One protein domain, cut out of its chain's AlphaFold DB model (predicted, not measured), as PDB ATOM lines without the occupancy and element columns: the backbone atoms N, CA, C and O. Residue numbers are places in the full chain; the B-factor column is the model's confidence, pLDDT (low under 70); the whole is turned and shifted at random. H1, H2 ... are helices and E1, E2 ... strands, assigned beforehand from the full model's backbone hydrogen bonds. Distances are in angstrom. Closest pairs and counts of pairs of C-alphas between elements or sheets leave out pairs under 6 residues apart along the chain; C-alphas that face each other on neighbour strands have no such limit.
ATOM      1  N   ALA A   8       7.532  44.237 105.698       45.56
ATOM      2  CA  ALA A   8       8.035  43.193 106.577       45.56
ATOM      3  C   ALA A   8       6.897  42.228 106.935       45.56
ATOM      4  O   ALA A   8       5.999  42.593 107.698       45.56
ATOM      5  N   SER A   9       6.930  41.002 106.412       47.53
ATOM      6  CA  SER A   9       6.180  39.928 107.065       47.53
ATOM      7  C   SER A   9       6.900  39.622 108.381       47.53
ATOM      8  O   SER A   9       8.109  39.380 108.395       47.53
ATOM      9  N   LEU A  10       6.177  39.780 109.490       48.34
ATOM     10  CA  LEU A  10       6.672  39.505 110.832       48.34
ATOM     11  C   LEU A  10       6.615  38.002 111.046       48.34
ATOM     12  O   LEU A  10       5.536  37.407 111.028       48.34
ATOM     13  N   PHE A  11       7.781  37.397 111.214       54.47
ATOM     14  CA  PHE A  11       7.891  35.985 111.502       54.47
ATOM     15  C   PHE A  11       8.342  35.787 112.941       54.47
ATOM     16  O   PHE A  11       9.379  36.311 113.348       54.47
ATOM     17  N   THR A  12       7.549  35.040 113.702       54.25
ATOM     18  CA  THR A  12       7.827  34.740 115.103       54.25
ATOM     19  C   THR A  12       8.629  33.450 115.205       54.25
ATOM     20  O   THR A  12       8.133  32.364 114.882       54.25
ATOM     21  N   LEU A  13       9.870  33.572 115.665       52.91
ATOM     22  CA  LEU A  13      10.704  32.439 116.054       52.91
ATOM     23  C   LEU A  13      10.188  31.865 117.378       52.91
ATOM     24  O   LEU A  13      10.103  32.592 118.363       52.91
ATOM     25  N   ILE A  14       9.829  30.578 117.392       54.91
ATOM     26  CA  ILE A  14       9.496  29.840 118.618       54.91
ATOM     27  C   ILE A  14      10.645  28.864 118.861       54.91
ATOM     28  O   ILE A  14      10.812  27.911 118.099       54.91
ATOM     29  N   ALA A  15      11.446  29.106 119.896       51.75
ATOM     30  CA  ALA A  15      12.396  28.116 120.391       51.75
ATOM     31  C   ALA A  15      11.617  26.988 121.097       51.75
ATOM     32  O   ALA A  15      10.710  27.256 121.881       51.75
ATOM     33  N   GLY A  16      11.933  25.721 120.824       45.56
ATOM     34  CA  GLY A  16      11.383  24.573 121.564       45.56
ATOM     35  C   GLY A  16      12.495  23.719 122.184       45.56
ATOM     36  O   GLY A  16      13.660  23.933 121.859       45.56
ATOM     37  N   PRO A  17      12.192  22.678 122.984       46.59
ATOM     38  CA  PRO A  17      11.049  22.472 123.864       46.59
ATOM     39  C   PRO A  17      11.551  22.196 125.300       46.59
ATOM     40  O   PRO A  17      11.857  21.051 125.619       46.59
ATOM     41  N   SER A  18      11.638  23.196 126.182       41.41
ATOM     42  CA  SER A  18      11.708  22.919 127.635       41.41
ATOM     43  C   SER A  18      11.512  24.108 128.569       41.41
ATOM     44  O   SER A  18      11.553  23.891 129.775       41.41
ATOM     45  N   PHE A  19      11.286  25.335 128.098       41.34
ATOM     46  CA  PHE A  19      11.132  26.458 129.019       41.34
ATOM     47  C   PHE A  19       9.964  27.336 128.602       41.34
ATOM     48  O   PHE A  19       9.826  27.713 127.447       41.34
ATOM     49  N   ALA A  20       9.088  27.575 129.571       40.72
ATOM     50  CA  ALA A  20       7.813  28.265 129.458       40.72
ATOM     51  C   ALA A  20       7.936  29.783 129.212       40.72
ATOM     52  O   ALA A  20       6.974  30.506 129.454       40.72
ATOM     53  N   ASP A  21       9.089  30.252 128.734       42.38
ATOM     54  CA  ASP A  21       9.246  31.589 128.177       42.38
ATOM     55  C   ASP A  21       9.276  31.442 126.658       42.38
ATOM     56  O   ASP A  21      10.278  31.062 126.051       42.38
ATOM     57  N   GLU A  22       8.128  31.705 126.036       49.91
ATOM     58  CA  GLU A  22       8.037  31.930 124.598       49.91
ATOM     59  C   GLU A  22       8.763  33.244 124.285       49.91
ATOM     60  O   GLU A  22       8.143  34.290 124.081       49.91
ATOM     61  N   THR A  23      10.097  33.225 124.286       54.19
ATOM     62  CA  THR A  23      10.884  34.372 123.841       54.19
ATOM     63  C   THR A  23      10.695  34.492 122.334       54.19
ATOM     64  O   THR A  23      11.326  33.809 121.529       54.19
ATOM     65  N   MET A  24       9.738  35.335 121.963       54.22
ATOM     66  CA  MET A  24       9.376  35.618 120.587       54.22
ATOM     67  C   MET A  24      10.337  36.658 120.020       54.22
ATOM     68  O   MET A  24      10.312  37.820 120.425       54.22
ATOM     69  N   VAL A  25      11.160  36.256 119.053       61.59
ATOM     70  CA  VAL A  25      11.937  37.205 118.248       61.59
ATOM     71  C   VAL A  25      11.195  37.459 116.943       61.59
ATOM     72  O   VAL A  25      10.900  36.531 116.187       61.59
ATOM     73  N   GLU A  26      10.878  38.729 116.699       64.25
ATOM     74  CA  GLU A  26      10.280  39.195 115.454       64.25
ATOM     75  C   GLU A  26      11.364  39.409 114.395       64.25
ATOM     76  O   GLU A  26      12.151  40.357 114.468       64.25
ATOM     77  N   VAL A  27      11.376  38.559 113.370       63.91
ATOM     78  CA  VAL A  27      12.262  38.725 112.214       63.91
ATOM     79  C   VAL A  27      11.476  39.345 111.064       63.91
ATOM     80  O   VAL A  27      10.392  38.881 110.704       63.91
ATOM     81  N   LYS A  28      12.017  40.423 110.485       68.50
ATOM     82  CA  LYS A  28      11.419  41.105 109.332       68.50
ATOM     83  C   LYS A  28      11.877  40.432 108.050       68.50
ATOM     84  O   LYS A  28      13.042  40.544 107.686       68.50
ATOM     85  N   VAL A  29      10.950  39.800 107.342       67.06
ATOM     86  CA  VAL A  29      11.255  39.126 106.076       67.06
ATOM     87  C   VAL A  29      10.817  40.008 104.898       67.06
ATOM     88  O   VAL A  29       9.639  40.387 104.853       67.06
ATOM     89  N   PRO A  30      11.718  40.346 103.953       68.06
ATOM     90  CA  PRO A  30      11.361  41.072 102.735       68.06
ATOM     91  C   PRO A  30      10.486  40.214 101.810       68.06
ATOM     92  O   PRO A  30      10.719  39.014 101.671       68.06
ATOM     93  N   LEU A  31       9.515  40.827 101.121       67.88
ATOM     94  CA  LEU A  31       8.645  40.113 100.169       67.88
ATOM     95  C   LEU A  31       9.365  39.669  98.884       67.88
ATOM     96  O   LEU A  31       9.028  38.632  98.319       67.88
ATOM     97  N   ALA A  32      10.334  40.454  98.413       74.62
ATOM     98  CA  ALA A  32      11.126  40.177  97.214       74.62
ATOM     99  C   ALA A  32      12.606  40.470  97.510       74.62
ATOM    100  O   ALA A  32      13.106  41.526  97.121       74.62
ATOM    101  N   PRO A  33      13.279  39.595  98.274       74.00
ATOM    102  CA  PRO A  33      14.632  39.846  98.742       74.00
ATOM    103  C   PRO A  33      15.653  39.680  97.612       74.00
ATOM    104  O   PRO A  33      15.561  38.781  96.774       74.00
ATOM    105  N   THR A  34      16.666  40.533  97.614       82.06
ATOM    106  CA  THR A  34      17.913  40.334  96.870       82.06
ATOM    107  C   THR A  34      18.779  39.262  97.543       82.06
ATOM    108  O   THR A  34      18.601  38.956  98.718       82.06
ATOM    109  N   ALA A  35      19.773  38.713  96.837       77.94
ATOM    110  CA  ALA A  35      20.687  37.715  97.412       77.94
ATOM    111  C   ALA A  35      21.427  38.216  98.675       77.94
ATOM    112  O   ALA A  35      21.672  37.448  99.608       77.94
ATOM    113  N   ALA A  36      21.743  39.515  98.729       79.25
ATOM    114  CA  ALA A  36      22.331  40.144  99.909       79.25
ATOM    115  C   ALA A  36      21.346  40.159 101.091       79.25
ATOM    116  O   ALA A  36      21.706  39.749 102.188       79.25
ATOM    117  N   GLU A  37      20.086  40.532 100.852       78.56
ATOM    118  CA  GLU A  37      19.040  40.557 101.885       78.56
ATOM    119  C   GLU A  37      18.662  39.155 102.382       78.56
ATOM    120  O   GLU A  37      18.326  39.001 103.551       78.56
ATOM    121  N   ILE A  38      18.749  38.122 101.534       80.00
ATOM    122  CA  ILE A  38      18.617  36.722 101.974       80.00
ATOM    123  C   ILE A  38      19.740  36.387 102.959       80.00
ATOM    124  O   ILE A  38      19.480  35.865 104.039       80.00
ATOM    125  N   THR A  39      20.985  36.732 102.628       82.81
ATOM    126  CA  THR A  39      22.134  36.463 103.507       82.81
ATOM    127  C   THR A  39      21.996  37.190 104.847       82.81
ATOM    128  O   THR A  39      22.158  36.573 105.898       82.81
ATOM    129  N   GLU A  40      21.637  38.475 104.824       81.75
ATOM    130  CA  GLU A  40      21.397  39.278 106.031       81.75
ATOM    131  C   GLU A  40      20.241  38.725 106.875       81.75
ATOM    132  O   GLU A  40      20.336  38.671 108.101       81.75
ATOM    133  N   LEU A  41      19.166  38.259 106.234       80.81
ATOM    134  CA  LEU A  41      18.044  37.631 106.921       80.81
ATOM    135  C   LEU A  41      18.475  36.347 107.631       80.81
ATOM    136  O   LEU A  41      18.177  36.170 108.811       80.81
ATOM    137  N   HIS A  42      19.188  35.462 106.934       83.62
ATOM    138  CA  HIS A  42      19.690  34.225 107.522       83.62
ATOM    139  C   HIS A  42      20.648  34.501 108.687       83.62
ATOM    140  O   HIS A  42      20.518  33.859 109.728       83.62
ATOM    141  N   GLN A  43      21.528  35.501 108.564       85.88
ATOM    142  CA  GLN A  43      22.388  35.928 109.668       85.88
ATOM    143  C   GLN A  43      21.566  36.441 110.857       85.88
ATOM    144  O   GLN A  43      21.806  36.025 111.982       85.88
ATOM    145  N   SER A  44      20.531  37.255 110.618       81.94
ATOM    146  CA  SER A  44      19.675  37.766 111.699       81.94
ATOM    147  C   SER A  44      18.940  36.657 112.464       81.94
ATOM    148  O   SER A  44      18.687  36.795 113.659       81.94
ATOM    149  N   ILE A  45      18.621  35.541 111.800       83.31
ATOM    150  CA  ILE A  45      18.025  34.359 112.436       83.31
ATOM    151  C   ILE A  45      19.059  33.623 113.280       83.31
ATOM    152  O   ILE A  45      18.720  33.168 114.369       83.31
ATOM    153  N   VAL A  46      20.298  33.499 112.791       86.56
ATOM    154  CA  VAL A  46      21.400  32.907 113.559       86.56
ATOM    155  C   VAL A  46      21.678  33.743 114.805       86.56
ATOM    156  O   VAL A  46      21.638  33.192 115.896       86.56
ATOM    157  N   ASP A  47      21.827  35.062 114.673       84.81
ATOM    158  CA  ASP A  47      22.073  35.969 115.803       84.81
ATOM    159  C   ASP A  47      20.928  35.908 116.833       84.81
ATOM    160  O   ASP A  47      21.151  35.870 118.046       84.81
ATOM    161  N   ALA A  48      19.676  35.850 116.360       81.50
ATOM    162  CA  ALA A  48      18.510  35.670 117.219       81.50
ATOM    163  C   ALA A  48      18.528  34.311 117.935       81.50
ATOM    164  O   ALA A  48      18.252  34.241 119.131       81.50
ATOM    165  N   ALA A  49      18.862  33.234 117.223       82.69
ATOM    166  CA  ALA A  49      18.978  31.900 117.793       82.69
ATOM    167  C   ALA A  49      20.116  31.819 118.821       82.69
ATOM    168  O   ALA A  49      19.927  31.221 119.875       82.69
ATOM    169  N   GLU A  50      21.262  32.451 118.563       84.88
ATOM    170  CA  GLU A  50      22.374  32.562 119.511       84.88
ATOM    171  C   GLU A  50      21.947  33.285 120.784       84.88
ATOM    172  O   GLU A  50      22.153  32.743 121.868       84.88
ATOM    173  N   SER A  51      21.284  34.440 120.662       82.81
ATOM    174  CA  SER A  51      20.764  35.185 121.816       82.81
ATOM    175  C   SER A  51      19.755  34.363 122.624       82.81
ATOM    176  O   SER A  51      19.815  34.340 123.851       82.81
ATOM    177  N   LEU A  52      18.841  33.655 121.954       78.06
ATOM    178  CA  LEU A  52      17.860  32.784 122.612       78.06
ATOM    179  C   LEU A  52      18.532  31.614 123.339       78.06
ATOM    180  O   LEU A  52      18.158  31.247 124.452       78.06
ATOM    181  N   CYS A  53      19.533  31.007 122.707       81.75
ATOM    182  CA  CYS A  53      20.201  29.818 123.216       81.75
ATOM    183  C   CYS A  53      21.310  30.126 124.228       81.75
ATOM    184  O   CYS A  53      21.685  29.220 124.981       81.75
ATOM    185  N   SER A  54      21.836  31.356 124.265       77.25
ATOM    186  CA  SER A  54      22.766  31.832 125.296       77.25
ATOM    187  C   SER A  54      22.077  32.103 126.628       77.25
ATOM    188  O   SER A  54      22.700  31.917 127.672       77.25
ATOM    189  N   ASP A  55      20.797  32.483 126.595       65.31
ATOM    190  CA  ASP A  55      19.992  32.722 127.800       65.31
ATOM    191  C   ASP A  55      19.549  31.409 128.473       65.31
ATOM    192  O   ASP A  55      19.217  31.383 129.663       65.31
ATOM    193  N   ASN A  56      19.620  30.284 127.750       66.88
ATOM    194  CA  ASN A  56      19.392  28.965 128.324       66.88
ATOM    195  C   ASN A  56      20.492  28.608 129.326       66.88
ATOM    196  O   ASN A  56      21.675  28.480 129.002       66.88
ATOM    197  N   THR A  57      20.086  28.367 130.569       61.66
ATOM    198  CA  THR A  57      21.008  27.931 131.611       61.66
ATOM    199  C   THR A  57      21.227  26.419 131.492       61.66
ATOM    200  O   THR A  57      20.417  25.628 131.967       61.66
ATOM    201  N   TYR A  58      22.339  25.994 130.881       71.19
ATOM    202  CA  TYR A  58      22.763  24.582 130.790       71.19
ATOM    203  C   TYR A  58      23.295  24.040 132.132       71.19
ATOM    204  O   TYR A  58      24.398  23.494 132.221       71.19
ATOM    205  N   GLN A  59      22.543  24.252 133.214       63.09
ATOM    206  CA  GLN A  59      22.964  23.894 134.565       63.09
ATOM    207  C   GLN A  59      23.216  22.387 134.680       63.09
ATOM    208  O   GLN A  59      22.404  21.571 134.250       63.09
ATOM    209  N   GLY A  60      24.347  22.022 135.285       69.38
ATOM    210  CA  GLY A  60      24.747  20.628 135.484       69.38
ATOM    211  C   GLY A  60      25.539  20.008 134.329       69.38
ATOM    212  O   GLY A  60      26.060  18.911 134.510       69.38
ATOM    213  N   LEU A  61      25.685  20.698 133.192       80.88
ATOM    214  CA  LEU A  61      26.592  20.288 132.115       80.88
ATOM    215  C   LEU A  61      28.011  20.812 132.355       80.88
ATOM    216  O   LEU A  61      28.208  21.901 132.902       80.88
ATOM    217  N   ASN A  62      29.014  20.052 131.914       86.69
ATOM    218  CA  ASN A  62      30.380  20.570 131.847       86.69
ATOM    219  C   ASN A  62      30.539  21.567 130.678       86.69
ATOM    220  O   ASN A  62      29.663  21.686 129.826       86.69
ATOM    221  N   VAL A  63      31.667  22.284 130.610       82.62
ATOM    222  CA  VAL A  63      31.886  23.350 129.608       82.62
ATOM    223  C   VAL A  63      31.745  22.852 128.160       82.62
ATOM    224  O   VAL A  63      31.182  23.559 127.325       82.62
ATOM    225  N   LEU A  64      32.227  21.645 127.850       84.12
ATOM    226  CA  LEU A  64      32.144  21.080 126.498       84.12
ATOM    227  C   LEU A  64      30.712  20.662 126.153       84.12
ATOM    228  O   LEU A  64      30.245  20.916 125.046       84.12
ATOM    229  N   GLU A  65      30.006  20.060 127.105       82.56
ATOM    230  CA  GLU A  65      28.606  19.656 126.952       82.56
ATOM    231  C   GLU A  65      27.673  20.863 126.838       82.56
ATOM    232  O   GLU A  65      26.780  20.863 125.995       82.56
ATOM    233  N   ALA A  66      27.902  21.910 127.634       80.19
ATOM    234  CA  ALA A  66      27.154  23.161 127.567       80.19
ATOM    235  C   ALA A  66      27.347  23.850 126.211       80.19
ATOM    236  O   ALA A  66      26.381  24.311 125.607       80.19
ATOM    237  N   ARG A  67      28.579  23.854 125.686       84.44
ATOM    238  CA  ARG A  67      28.864  24.361 124.341       84.44
ATOM    239  C   ARG A  67      28.141  23.548 123.266       84.44
ATOM    240  O   ARG A  67      27.444  24.126 122.440       84.44
ATOM    241  N   ALA A  68      28.244  22.220 123.310       85.00
ATOM    242  CA  ALA A  68      27.566  21.348 122.352       85.00
ATOM    243  C   ALA A  68      26.031  21.479 122.425       85.00
ATOM    244  O   ALA A  68      25.344  21.405 121.403       85.00
ATOM    245  N   ALA A  69      25.478  21.686 123.623       82.88
ATOM    246  CA  ALA A  69      24.053  21.924 123.826       82.88
ATOM    247  C   ALA A  69      23.612  23.280 123.254       82.88
ATOM    248  O   ALA A  69      22.575  23.336 122.589       82.88
ATOM    249  N   ASN A  70      24.414  24.333 123.436       82.94
ATOM    250  CA  ASN A  70      24.176  25.643 122.835       82.94
ATOM    251  C   ASN A  70      24.206  25.575 121.302       82.94
ATOM    252  O   ASN A  70      23.215  25.921 120.664       82.94
ATOM    253  N   GLU A  71      25.263  25.011 120.715       85.88
ATOM    254  CA  GLU A  71      25.387  24.848 119.258       85.88
ATOM    255  C   GLU A  71      24.202  24.052 118.678       85.88
ATOM    256  O   GLU A  71      23.645  24.393 117.630       85.88
ATOM    257  N   ARG A  72      23.752  23.011 119.390       85.00
ATOM    258  CA  ARG A  72      22.562  22.243 119.004       85.00
ATOM    259  C   ARG A  72      21.282  23.075 119.085       85.00
ATOM    260  O   ARG A  72      20.448  22.955 118.188       85.00
ATOM    261  N   CYS A  73      21.111  23.876 120.133       84.06
ATOM    262  CA  CYS A  73      19.964  24.767 120.292       84.06
ATOM    263  C   CYS A  73      19.899  25.786 119.145       84.06
ATOM    264  O   CYS A  73      18.846  25.921 118.514       84.06
ATOM    265  N   VAL A  74      21.025  26.430 118.815       85.19
ATOM    266  CA  VAL A  74      21.111  27.421 117.732       85.19
ATOM    267  C   VAL A  74      20.729  26.782 116.402       85.19
ATOM    268  O   VAL A  74      19.839  27.277 115.707       85.19
ATOM    269  N   ARG A  75      21.319  25.620 116.085       85.50
ATOM    270  CA  ARG A  75      21.020  24.887 114.849       85.50
ATOM    271  C   ARG A  75      19.540  24.525 114.735       85.50
ATOM    272  O   ARG A  75      18.933  24.790 113.704       85.50
ATOM    273  N   LEU A  76      18.954  23.938 115.780       82.75
ATOM    274  CA  LEU A  76      17.546  23.526 115.757       82.75
ATOM    275  C   LEU A  76      16.601  24.726 115.637       82.75
ATOM    276  O   LEU A  76      15.605  24.652 114.916       82.75
ATOM    277  N   THR A  77      16.920  25.832 116.308       81.00
ATOM    278  CA  THR A  77      16.137  27.070 116.233       81.00
ATOM    279  C   THR A  77      16.179  27.647 114.821       81.00
ATOM    280  O   THR A  77      15.130  27.949 114.252       81.00
ATOM    281  N   TYR A  78      17.363  27.709 114.211       84.38
ATOM    282  CA  TYR A  78      17.538  28.138 112.825       84.38
ATOM    283  C   TYR A  78      16.806  27.222 111.828       84.38
ATOM    284  O   TYR A  78      16.054  27.699 110.980       84.38
ATOM    285  N   GLU A  79      16.966  25.902 111.935       84.25
ATOM    286  CA  GLU A  79      16.296  24.947 111.042       84.25
ATOM    287  C   GLU A  79      14.769  25.062 111.138       84.25
ATOM    288  O   GLU A  79      14.077  25.047 110.117       84.25
ATOM    289  N   THR A  80      14.248  25.241 112.355       82.50
ATOM    290  CA  THR A  80      12.816  25.459 112.609       82.50
ATOM    291  C   THR A  80      12.342  26.774 111.993       82.50
ATOM    292  O   THR A  80      11.285  26.810 111.358       82.50
ATOM    293  N   ALA A  81      13.131  27.844 112.122       79.75
ATOM    294  CA  ALA A  81      12.856  29.137 111.506       79.75
ATOM    295  C   ALA A  81      12.719  29.035 109.988       79.75
ATOM    296  O   ALA A  81      11.720  29.468 109.414       79.75
ATOM    297  N   VAL A  82      13.714  28.420 109.347       82.94
ATOM    298  CA  VAL A  82      13.761  28.239 107.895       82.94
ATOM    299  C   VAL A  82      12.620  27.336 107.436       82.94
ATOM    300  O   VAL A  82      11.965  27.638 106.440       82.94
ATOM    301  N   ALA A  83      12.335  26.244 108.155       81.06
ATOM    302  CA  ALA A  83      11.223  25.352 107.838       81.06
ATOM    303  C   ALA A  83       9.878  26.087 107.867       81.06
ATOM    304  O   ALA A  83       9.155  26.069 106.875       81.06
ATOM    305  N   ARG A  84       9.584  26.818 108.942       78.81
ATOM    306  CA  ARG A  84       8.325  27.556 109.047       78.81
ATOM    307  C   ARG A  84       8.285  28.751 108.074       78.81
ATOM    308  O   ARG A  84       7.218  29.080 107.563       78.81
ATOM    309  N   GLY A  85       9.428  29.344 107.721       78.25
ATOM    310  CA  GLY A  85       9.532  30.334 106.645       78.25
ATOM    311  C   GLY A  85       9.181  29.754 105.266       78.25
ATOM    312  O   GLY A  85       8.479  30.401 104.484       78.25
ATOM    313  N   ARG A  86       9.595  28.507 104.993       83.31
ATOM    314  CA  ARG A  86       9.186  27.745 103.799       83.31
ATOM    315  C   ARG A  86       7.695  27.432 103.803       83.31
ATOM    316  O   ARG A  86       7.047  27.663 102.787       83.31
ATOM    317  N   ASP A  87       7.148  26.984 104.932       81.31
ATOM    318  CA  ASP A  87       5.711  26.695 105.071       81.31
ATOM    319  C   ASP A  87       4.851  27.942 104.809       81.31
ATOM    320  O   ASP A  87       3.763  27.861 104.235       81.31
ATOM    321  N   MET A  88       5.364  29.122 105.168       78.94
ATOM    322  CA  MET A  88       4.729  30.417 104.899       78.94
ATOM    323  C   MET A  88       4.946  30.940 103.471       78.94
ATOM    324  O   MET A  88       4.503  32.043 103.154       78.94
ATOM    325  N   ASN A  89       5.589  30.164 102.594       78.38
ATOM    326  CA  ASN A  89       5.908  30.535 101.216       78.38
ATOM    327  C   ASN A  89       6.664  31.870 101.085       78.38
ATOM    328  O   ASN A  89       6.477  32.618 100.126       78.38
ATOM    329  N   LEU A  90       7.527  32.178 102.052       79.25
ATOM    330  CA  LEU A  90       8.329  33.393 102.015       79.25
ATOM    331  C   LEU A  90       9.493  33.201 101.039       79.25
ATOM    332  O   LEU A  90      10.315  32.300 101.218       79.25
ATOM    333  N   ALA A  91       9.585  34.073 100.030       77.12
ATOM    334  CA  ALA A  91      10.578  33.986  98.954       77.12
ATOM    335  C   ALA A  91      12.020  33.846  99.473       77.12
ATOM    336  O   ALA A  91      12.822  33.125  98.885       77.12
ATOM    337  N   ALA A  92      12.321  34.470 100.617       76.88
ATOM    338  CA  ALA A  92      13.635  34.432 101.249       76.88
ATOM    339  C   ALA A  92      14.102  33.032 101.692       76.88
ATOM    340  O   ALA A  92      15.299  32.827 101.835       76.88
TER     341      ALA A  92
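What this domain is: This is residues 8 to 92 of the 103 residues of an uncharacterized protein of Ponticaulis sp (UniProt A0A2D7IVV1). Two long helices, H1 and H2, make a splayed helical hairpin, and a small hairpin of two strands packs over the widening gap between them, with E2 beside H1 and E1 beside H2. The helices meet along the later part of H1 and a stretch within H2, while the early residues of H2 run on past the end of H1 and add to the length. The printed part has 85 residues with two named strands and two named helices, in the order E1, E2, H1, H2; the two-stranded sheet, order E1 - E2, is antiparallel, and the class is mostly helix. The whole is elongated, spanning 45 by 25 by 17 A, and only just compact, close to loose, with a radius of gyration of the C-alphas of 13.8 A.

How they stand to each other: E1, residues 9 to 13, and E2, residues 25 to 29, form a hairpin of antiparallel neighbour strands, with 145 degrees between their directions. N 11 and O 27 are within hydrogen-bond range at 3.0 A, as are N 29 and O 9 at 3.1 A. H1, residues 35 to 54, has 6 pairs of C-alphas within 8 A of E2, the closest being those of Val 25 and Ala 48, 6.8 A apart. E1 and H1 are only just apart, their closest C-alphas at 8.4 A. H2, residues 63 to 87, forms a helical hairpin with H1: they touch and run opposite ways at a steep tilt of 44 degrees. Their closest C-alphas are those of Ala 49 and Val 74, 5.0 A apart; H1 touches H2 with residues 45 to 54 alone, and H2 touches H1 with residues 70 to 81 alone. The closest C-alphas of E1 and H2 are those of Leu 13 and Ala 81, 6.0 A apart. E2 and H2 are apart. In H1 and H2 every O i to N i+4 pair is within hydrogen-bond range.

Where its parts are: E1 begins at C-alpha 9 at (6.180, 39.928, 107.065) and is 12.5 A long from first to last C-alpha. E2 is 12.3 A long. H1 begins at C-alpha 35 at (20.687, 37.715, 97.412) and is 28.6 A long. H2 is 36.0 A long and ends at C-alpha 87 at (5.711, 26.695, 105.071).

The domain as a whole: The two C-alphas farthest apart, those of Ala 32 and Gly 60, are 45.1 A apart. The printed part has no cut. The link E1 to E2 is long, with 11 residues; E2 to H1 is tight and H1 to H2 is short. The mean pLDDT of the printed part is 72.7, and it is under 70 in residues 8 to 31, 55 to 57 and 59 to 60 of this predicted model.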